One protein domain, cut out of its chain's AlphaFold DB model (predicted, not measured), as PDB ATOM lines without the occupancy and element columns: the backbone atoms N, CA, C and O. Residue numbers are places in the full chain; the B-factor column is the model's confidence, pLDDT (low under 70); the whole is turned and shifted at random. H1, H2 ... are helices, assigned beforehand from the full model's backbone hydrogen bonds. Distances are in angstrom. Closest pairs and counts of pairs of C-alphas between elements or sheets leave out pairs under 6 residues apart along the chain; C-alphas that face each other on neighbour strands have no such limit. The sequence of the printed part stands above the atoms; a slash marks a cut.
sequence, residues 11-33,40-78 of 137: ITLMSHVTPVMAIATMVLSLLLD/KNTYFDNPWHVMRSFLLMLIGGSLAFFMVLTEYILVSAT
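Overview. This is residues 11 to 33 and 40 to 78 of the 137 residues of the protein "TPT domain-containing protein" of Hordeum vulgare subsp. vulgare (UniProt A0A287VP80). Two long helices make an open V: H2 is the longer arm, and H1 comes near it only where H1 begins and H2 nears its end. The 62 printed residues hold H1, then H2, with no named strand; the class is all helix. The whole is elongated, 50 by 26 by 15 A, and only just extended, close to loose, with a radius of gyration of the C-alphas of 15.9 A.

Along the chain. H2, residues 47 to 77, is 44.6 A long, from C-alpha 47 at (108.052, 107.909, 144.350) to C-alpha 77 at (113.663, 126.555, 184.483). H1, residues 11 to 32, is 31.0 A long and begins at (106.153, 118.599, 179.232).

Arrangement. H2 and H1 are close but not clearly touching; their closest C-alphas, of Met 14 and Tyr 72, are 7.2 A apart. They run opposite ways at a steep tilt of 46 degrees. Every O i to N i+4 pair is within hydrogen-bond range in H2, and 16 of 18 in H1.

Size, cuts and confidence. Residues 34 to 39 are not printed; C-alphas 33 and 40 are 14.7 A apart across the cut. Residues 19 to 33 and 40 to 64 stand free. The pLDDT is under 70 at residue 11 and residues 40 to 46.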
ATOM      1  N   ILE A  11     106.537 119.493 180.322       69.62
ATOM      2  CA  ILE A  11     106.153 118.599 179.232       69.62
ATOM      3  C   ILE A  11     104.618 118.485 179.121       69.62
ATOM      4  O   ILE A  11     104.082 118.435 178.015       69.62
ATOM      5  N   THR A  12     103.886 118.531 180.240       74.25
ATOM      6  CA  THR A  12     102.412 118.470 180.245       74.25
ATOM      7  C   THR A  12     101.793 119.725 179.633       74.25
ATOM      8  O   THR A  12     100.809 119.635 178.896       74.25
ATOM      9  N   LEU A  13     102.397 120.895 179.882       73.06
ATOM     10  CA  LEU A  13     101.998 122.139 179.223       73.06
ATOM     11  C   LEU A  13     102.234 122.033 177.717       73.06
ATOM     12  O   LEU A  13     101.308 122.278 176.949       73.06
ATOM     13  N   MET A  14     103.419 121.579 177.299       73.62
ATOM     14  CA  MET A  14     103.742 121.380 175.883       73.62
ATOM     15  C   MET A  14     102.711 120.484 175.185       73.62
ATOM     16  O   MET A  14     102.189 120.873 174.145       73.62
ATOM     17  N   SER A  15     102.353 119.347 175.788       78.75
ATOM     18  CA  SER A  15     101.355 118.417 175.242       78.75
ATOM     19  C   SER A  15      99.954 119.020 175.089       78.75
ATOM     20  O   SER A  15      99.170 118.503 174.297       78.75
ATOM     21  N   HIS A  16      99.611 120.069 175.838       80.94
ATOM     22  CA  HIS A  16      98.341 120.780 175.683       80.94
ATOM     23  C   HIS A  16      98.406 121.865 174.604       80.94
ATOM     24  O   HIS A  16      97.422 122.083 173.901       80.94
ATOM     25  N   VAL A  17      99.546 122.548 174.450       81.00
ATOM     26  CA  VAL A  17      99.664 123.647 173.477       81.00
ATOM     27  C   VAL A  17      99.938 123.134 172.060       81.00
ATOM     28  O   VAL A  17      99.441 123.716 171.097       81.00
ATOM     29  N   THR A  18     100.672 122.028 171.904       84.88
ATOM     30  CA  THR A  18     100.980 121.436 170.592       84.88
ATOM     31  C   THR A  18      99.747 121.067 169.752       84.88
ATOM     32  O   THR A  18      99.736 121.446 168.580       84.88
ATOM     33  N   PRO A  19      98.682 120.417 170.275       85.69
ATOM     34  CA  PRO A  19      97.492 120.132 169.473       85.69
ATOM     35  C   PRO A  19      96.736 121.406 169.084       85.69
ATOM     36  O   PRO A  19      96.256 121.506 167.959       85.69
ATOM     37  N   VAL A  20      96.675 122.408 169.969       87.81
ATOM     38  CA  VAL A  20      96.032 123.697 169.660       87.81
ATOM     39  C   VAL A  20      96.781 124.419 168.538       87.81
ATOM     40  O   VAL A  20      96.149 124.904 167.601       87.81
ATOM     41  N   MET A  21      98.117 124.444 168.592       86.88
ATOM     42  CA  MET A  21      98.935 125.007 167.516       86.88
ATOM     43  C   MET A  21      98.730 124.258 166.199       86.88
ATOM     44  O   MET A  21      98.545 124.908 165.176       86.88
ATOM     45  N   ALA A  22      98.709 122.921 166.220       87.88
ATOM     46  CA  ALA A  22      98.513 122.104 165.023       87.88
ATOM     47  C   ALA A  22      97.145 122.339 164.363       87.88
ATOM     48  O   ALA A  22      97.059 122.461 163.146       87.88
ATOM     49  N   ILE A  23      96.074 122.448 165.155       91.69
ATOM     50  CA  ILE A  23      94.736 122.747 164.627       91.69
ATOM     51  C   ILE A  23      94.704 124.159 164.035       91.69
ATOM     52  O   ILE A  23      94.192 124.353 162.934       91.69
ATOM     53  N   ALA A  24      95.274 125.145 164.733       90.50
ATOM     54  CA  ALA A  24      95.308 126.524 164.256       90.50
ATOM     55  C   ALA A  24      96.084 126.659 162.934       90.50
ATOM     56  O   ALA A  24      95.601 127.304 162.003       90.50
ATOM     57  N   THR A  25      97.255 126.021 162.822       87.88
ATOM     58  CA  THR A  25      98.045 126.031 161.582       87.88
ATOM     59  C   THR A  25      97.363 125.252 160.464       87.88
ATOM     60  O   THR A  25      97.384 125.713 159.326       87.88
ATOM     61  N   MET A  26      96.694 124.135 160.767       87.81
ATOM     62  CA  MET A  26      95.920 123.373 159.784       87.81
ATOM     63  C   MET A  26      94.776 124.207 159.191       87.81
ATOM     64  O   MET A  26      94.602 124.235 157.976       87.81
ATOM     65  N   VAL A  27      94.021 124.925 160.027       91.94
ATOM     66  CA  VAL A  27      92.929 125.797 159.562       91.94
ATOM     67  C   VAL A  27      93.466 126.965 158.734       91.94
ATOM     68  O   VAL A  27      92.919 127.259 157.674       91.94
ATOM     69  N   LEU A  28      94.547 127.614 159.177       88.44
ATOM     70  CA  LEU A  28      95.171 128.706 158.422       88.44
ATOM     71  C   LEU A  28      95.709 128.236 157.064       88.44
ATOM     72  O   LEU A  28      95.487 128.916 156.067       88.44
ATOM     73  N   SER A  29      96.348 127.066 157.012       87.94
ATOM     74  CA  SER A  29      96.814 126.456 155.759       87.94
ATOM     75  C   SER A  29      95.648 126.147 154.814       87.94
ATOM     76  O   SER A  29      95.708 126.466 153.629       87.94
ATOM     77  N   LEU A  30      94.520 125.634 155.326       85.38
ATOM     78  CA  LEU A  30      93.324 125.386 154.506       85.38
ATOM     79  C   LEU A  30      92.740 126.656 153.868       85.38
ATOM     80  O   LEU A  30      92.189 126.587 152.772       85.38
ATOM     81  N   LEU A  31      92.847 127.800 154.547       86.56
ATOM     82  CA  LEU A  31      92.298 129.074 154.078       86.56
ATOM     83  C   LEU A  31      93.246 129.849 153.153       86.56
ATOM     84  O   LEU A  31      92.769 130.561 152.273       86.56
ATOM     85  N   LEU A  32      94.559 129.763 153.384       84.31
ATOM     86  CA  LEU A  32      95.557 130.604 152.717       84.31
ATOM     87  C   LEU A  32      96.288 129.900 151.569       84.31
ATOM     88  O   LEU A  32      96.676 130.574 150.615       84.31
ATOM     89  N   ASP A  33      96.485 128.579 151.638       79.75
ATOM     90  CA  ASP A  33      97.238 127.866 150.603       79.75
ATOM     91  C   ASP A  33      96.373 127.602 149.352       79.75
ATOM     92  O   ASP A  33      95.202 127.235 149.463       79.75
ATOM     93  N   LYS A  40      96.920 119.416 139.939       56.75
ATOM     94  CA  LYS A  40      97.425 119.445 138.551       56.75
ATOM     95  C   LYS A  40      98.870 118.960 138.396       56.75
ATOM     96  O   LYS A  40      99.340 118.857 137.267       56.75
ATOM     97  N   ASN A  41      99.575 118.685 139.492       52.66
ATOM     98  CA  ASN A  41     101.024 118.503 139.456       52.66
ATOM     99  C   ASN A  41     101.457 117.041 139.265       52.66
ATOM    100  O   ASN A  41     101.306 116.208 140.156       52.66
ATOM    101  N   THR A  42     102.155 116.793 138.155       57.41
ATOM    102  CA  THR A  42     102.927 115.586 137.780       57.41
ATOM    103  C   THR A  42     104.109 115.276 138.724       57.41
ATOM    104  O   THR A  42     104.928 114.400 138.460       57.41
ATOM    105  N   TYR A  43     104.239 116.009 139.836       53.53
ATOM    106  CA  TYR A  43     105.354 115.921 140.789       53.53
ATOM    107  C   TYR A  43     105.246 114.709 141.734       53.53
ATOM    108  O   TYR A  43     106.238 114.300 142.336       53.53
ATOM    109  N   PHE A  44     104.049 114.124 141.848       54.66
ATOM    110  CA  PHE A  44     103.775 112.938 142.665       54.66
ATOM    111  C   PHE A  44     103.894 111.607 141.900       54.66
ATOM    112  O   PHE A  44     103.767 110.557 142.523       54.66
ATOM    113  N   ASP A  45     104.194 111.622 140.595       59.72
ATOM    114  CA  ASP A  45     104.338 110.390 139.798       59.72
ATOM    115  C   ASP A  45     105.657 109.647 140.057       59.72
ATOM    116  O   ASP A  45     105.750 108.440 139.842       59.72
ATOM    117  N   ASN A  46     106.687 110.340 140.556       66.50
ATOM    118  CA  ASN A  46     107.956 109.711 140.914       66.50
ATOM    119  C   ASN A  46     108.049 109.481 142.433       66.50
ATOM    120  O   ASN A  46     108.267 110.444 143.180       66.50
ATOM    121  N   PRO A  47     108.003 108.222 142.917       71.25
ATOM    122  CA  PRO A  47     108.052 107.909 144.350       71.25
ATOM    123  C   PRO A  47     109.334 108.420 145.027       71.25
ATOM    124  O   PRO A  47     109.344 108.703 146.224       71.25
ATOM    125  N   TRP A  48     110.407 108.616 144.256       75.00
ATOM    126  CA  TRP A  48     111.669 109.179 144.732       75.00
ATOM    127  C   TRP A  48     111.564 110.645 145.188       75.00
ATOM    128  O   TRP A  48     112.130 111.017 146.218       75.00
ATOM    129  N   HIS A  49     110.818 111.481 144.459       74.88
ATOM    130  CA  HIS A  49     110.626 112.890 144.816       74.88
ATOM    131  C   HIS A  49     109.683 113.037 146.010       74.88
ATOM    132  O   HIS A  49     109.949 113.838 146.905       74.88
ATOM    133  N   VAL A  50     108.641 112.203 146.067       78.56
ATOM    134  CA  VAL A  50     107.714 112.143 147.204       78.56
ATOM    135  C   VAL A  50     108.449 111.733 148.480       78.56
ATOM    136  O   VAL A  50     108.323 112.406 149.500       78.56
ATOM    137  N   MET A  51     109.287 110.692 148.410       82.50
ATOM    138  CA  MET A  51     110.082 110.228 149.549       82.50
ATOM    139  C   MET A  51     111.056 111.308 150.048       82.50
ATOM    140  O   MET A  51     111.137 111.549 151.251       82.50
ATOM    141  N   ARG A  52     111.766 112.008 149.148       84.19
ATOM    142  CA  ARG A  52     112.668 113.111 149.534       84.19
ATOM    143  C   ARG A  52     111.933 114.270 150.202       84.19
ATOM    144  O   ARG A  52     112.393 114.747 151.236       84.19
ATOM    145  N   SER A  53     110.811 114.714 149.639       84.62
ATOM    146  CA  SER A  53     110.003 115.784 150.235       84.62
ATOM    147  C   SER A  53     109.460 115.379 151.603       84.62
ATOM    148  O   SER A  53     109.515 116.170 152.540       84.62
ATOM    149  N   PHE A  54     109.011 114.129 151.747       85.31
ATOM    150  CA  PHE A  54     108.552 113.592 153.023       85.31
ATOM    151  C   PHE A  54     109.671 113.569 154.075       85.31
ATOM    152  O   PHE A  54     109.471 114.037 155.193       85.31
ATOM    153  N   LEU A  55     110.872 113.106 153.710       88.38
ATOM    154  CA  LEU A  55     112.053 113.126 154.582       88.38
ATOM    155  C   LEU A  55     112.437 114.546 155.009       88.38
ATOM    156  O   LEU A  55     112.683 114.778 156.189       88.38
ATOM    157  N   LEU A  56     112.461 115.500 154.076       89.31
ATOM    158  CA  LEU A  56     112.746 116.907 154.378       89.31
ATOM    159  C   LEU A  56     111.702 117.503 155.326       89.31
ATOM    160  O   LEU A  56     112.063 118.208 156.267       89.31
ATOM    161  N   MET A  57     110.423 117.184 155.117       89.12
ATOM    162  CA  MET A  57     109.330 117.626 155.980       89.12
ATOM    163  C   MET A  57     109.431 117.017 157.382       89.12
ATOM    164  O   MET A  57     109.244 117.724 158.370       89.12
ATOM    165  N   LEU A  58     109.785 115.733 157.484       90.56
ATOM    166  CA  LEU A  58     109.967 115.036 158.759       90.56
ATOM    167  C   LEU A  58     111.164 115.608 159.529       90.56
ATOM    168  O   LEU A  58     111.036 115.948 160.704       90.56
ATOM    169  N   ILE A  59     112.304 115.790 158.859       93.50
ATOM    170  CA  ILE A  59     113.504 116.384 159.459       93.50
ATOM    171  C   ILE A  59     113.213 117.824 159.898       93.50
ATOM    172  O   ILE A  59     113.444 118.158 161.059       93.50
ATOM    173  N   GLY A  60     112.635 118.658 159.029       92.38
ATOM    174  CA  GLY A  60     112.267 120.036 159.364       92.38
ATOM    175  C   GLY A  60     111.272 120.121 160.526       92.38
ATOM    176  O   GLY A  60     111.472 120.902 161.455       92.38
ATOM    177  N   GLY A  61     110.254 119.257 160.529       88.25
ATOM    178  CA  GLY A  61     109.285 119.144 161.619       88.25
ATOM    179  C   GLY A  61     109.928 118.721 162.941       88.25
ATOM    180  O   GLY A  61     109.620 119.295 163.985       88.25
ATOM    181  N   SER A  62     110.874 117.778 162.904       89.69
ATOM    182  CA  SER A  62     111.621 117.361 164.095       89.69
ATOM    183  C   SER A  62     112.495 118.489 164.654       89.69
ATOM    184  O   SER A  62     112.478 118.725 165.860       89.69
ATOM    185  N   LEU A  63     113.188 119.255 163.799       90.88
ATOM    186  CA  LEU A  63     113.974 120.417 164.227       90.88
ATOM    187  C   LEU A  63     113.086 121.495 164.856       90.88
ATOM    188  O   LEU A  63     113.432 122.035 165.907       90.88
ATOM    189  N   ALA A  64     111.933 121.783 164.249       88.56
ATOM    190  CA  ALA A  64     110.968 122.727 164.801       88.56
ATOM    191  C   ALA A  64     110.443 122.261 166.171       88.56
ATOM    192  O   ALA A  64     110.361 123.057 167.107       88.56
ATOM    193  N   PHE A  65     110.164 120.963 166.325       85.19
ATOM    194  CA  PHE A  65     109.768 120.382 167.606       85.19
ATOM    195  C   PHE A  65     110.851 120.565 168.677       85.19
ATOM    196  O   PHE A  65     110.542 121.013 169.782       85.19
ATOM    197  N   PHE A  66     112.118 120.290 168.353       88.19
ATOM    198  CA  PHE A  66     113.235 120.506 169.277       88.19
ATOM    199  C   PHE A  66     113.418 121.985 169.643       88.19
ATOM    200  O   PHE A  66     113.597 122.293 170.818       88.19
ATOM    201  N   MET A  67     113.314 122.904 168.680       88.75
ATOM    202  CA  MET A  67     113.397 124.351 168.927       88.75
ATOM    203  C   MET A  67     112.348 124.812 169.946       88.75
ATOM    204  O   MET A  67     112.671 125.550 170.880       88.75
ATOM    205  N   VAL A  68     111.104 124.360 169.777       85.31
ATOM    206  CA  VAL A  68     109.991 124.677 170.676       85.31
ATOM    207  C   VAL A  68     110.191 124.010 172.041       85.31
ATOM    208  O   VAL A  68     110.033 124.663 173.068       85.31
ATOM    209  N   LEU A  69     110.611 122.741 172.074       84.31
ATOM    210  CA  LEU A  69     110.906 122.011 173.311       84.31
ATOM    211  C   LEU A  69     111.985 122.712 174.149       84.31
ATOM    212  O   LEU A  69     111.795 122.908 175.348       84.31
ATOM    213  N   THR A  70     113.097 123.124 173.535       85.06
ATOM    214  CA  THR A  70     114.170 123.853 174.227       85.06
ATOM    215  C   THR A  70     113.663 125.166 174.816       85.06
ATOM    216  O   THR A  70     114.009 125.503 175.949       85.06
ATOM    217  N   GLU A  71     112.811 125.888 174.090       82.94
ATOM    218  CA  GLU A  71     112.211 127.125 174.584       82.94
ATOM    219  C   GLU A  71     111.308 126.867 175.797       82.94
ATOM    220  O   GLU A  71     111.449 127.543 176.812       82.94
ATOM    221  N   TYR A  72     110.466 125.830 175.759       80.25
ATOM    222  CA  TYR A  72     109.620 125.449 176.897       80.25
ATOM    223  C   TYR A  72     110.411 124.959 178.116       80.25
ATOM    224  O   TYR A  72     110.050 125.280 179.250       80.25
ATOM    225  N   ILE A  73     111.501 124.214 177.921       82.06
ATOM    226  CA  ILE A  73     112.381 123.804 179.027       82.06
ATOM    227  C   ILE A  73     113.004 125.042 179.681       82.06
ATOM    228  O   ILE A  73     113.009 125.160 180.908       82.06
ATOM    229  N   LEU A  74     113.462 126.004 178.875       80.88
ATOM    230  CA  LEU A  74     113.991 127.273 179.373       80.88
ATOM    231  C   LEU A  74     112.914 128.095 180.099       80.88
ATOM    232  O   LEU A  74     113.207 128.708 181.130       80.88
ATOM    233  N   VAL A  75     111.664 128.060 179.611       80.25
ATOM    234  CA  VAL A  75     110.496 128.633 180.303       80.25
ATOM    235  C   VAL A  75     110.312 128.029 181.678       80.25
ATOM    236  O   VAL A  75     110.099 128.751 182.646       80.25
ATOM    237  N   SER A  76     110.401 126.708 181.769       75.75
ATOM    238  CA  SER A  76     110.178 126.003 183.021       75.75
ATOM    239  C   SER A  76     111.265 126.243 184.056       75.75
ATOM    240  O   SER A  76     110.989 126.186 185.252       75.75
ATOM    241  N   ALA A  77     112.504 126.437 183.608       78.06
ATOM    242  CA  ALA A  77     113.663 126.555 184.483       78.06
ATOM    243  C   ALA A  77     113.944 128.001 184.926       78.06
ATOM    244  O   ALA A  77     114.716 128.213 185.861       78.06
ATOM    245  N   THR A  78     113.354 129.006 184.268       81.75
ATOM    246  CA  THR A  78     113.668 130.425 184.506       81.75
ATOM    247  C   THR A  78     112.416 131.277 184.730       81.75
ATOM    248  O   THR A  78     111.284 130.843 184.551       81.75
TER     249      THR A  78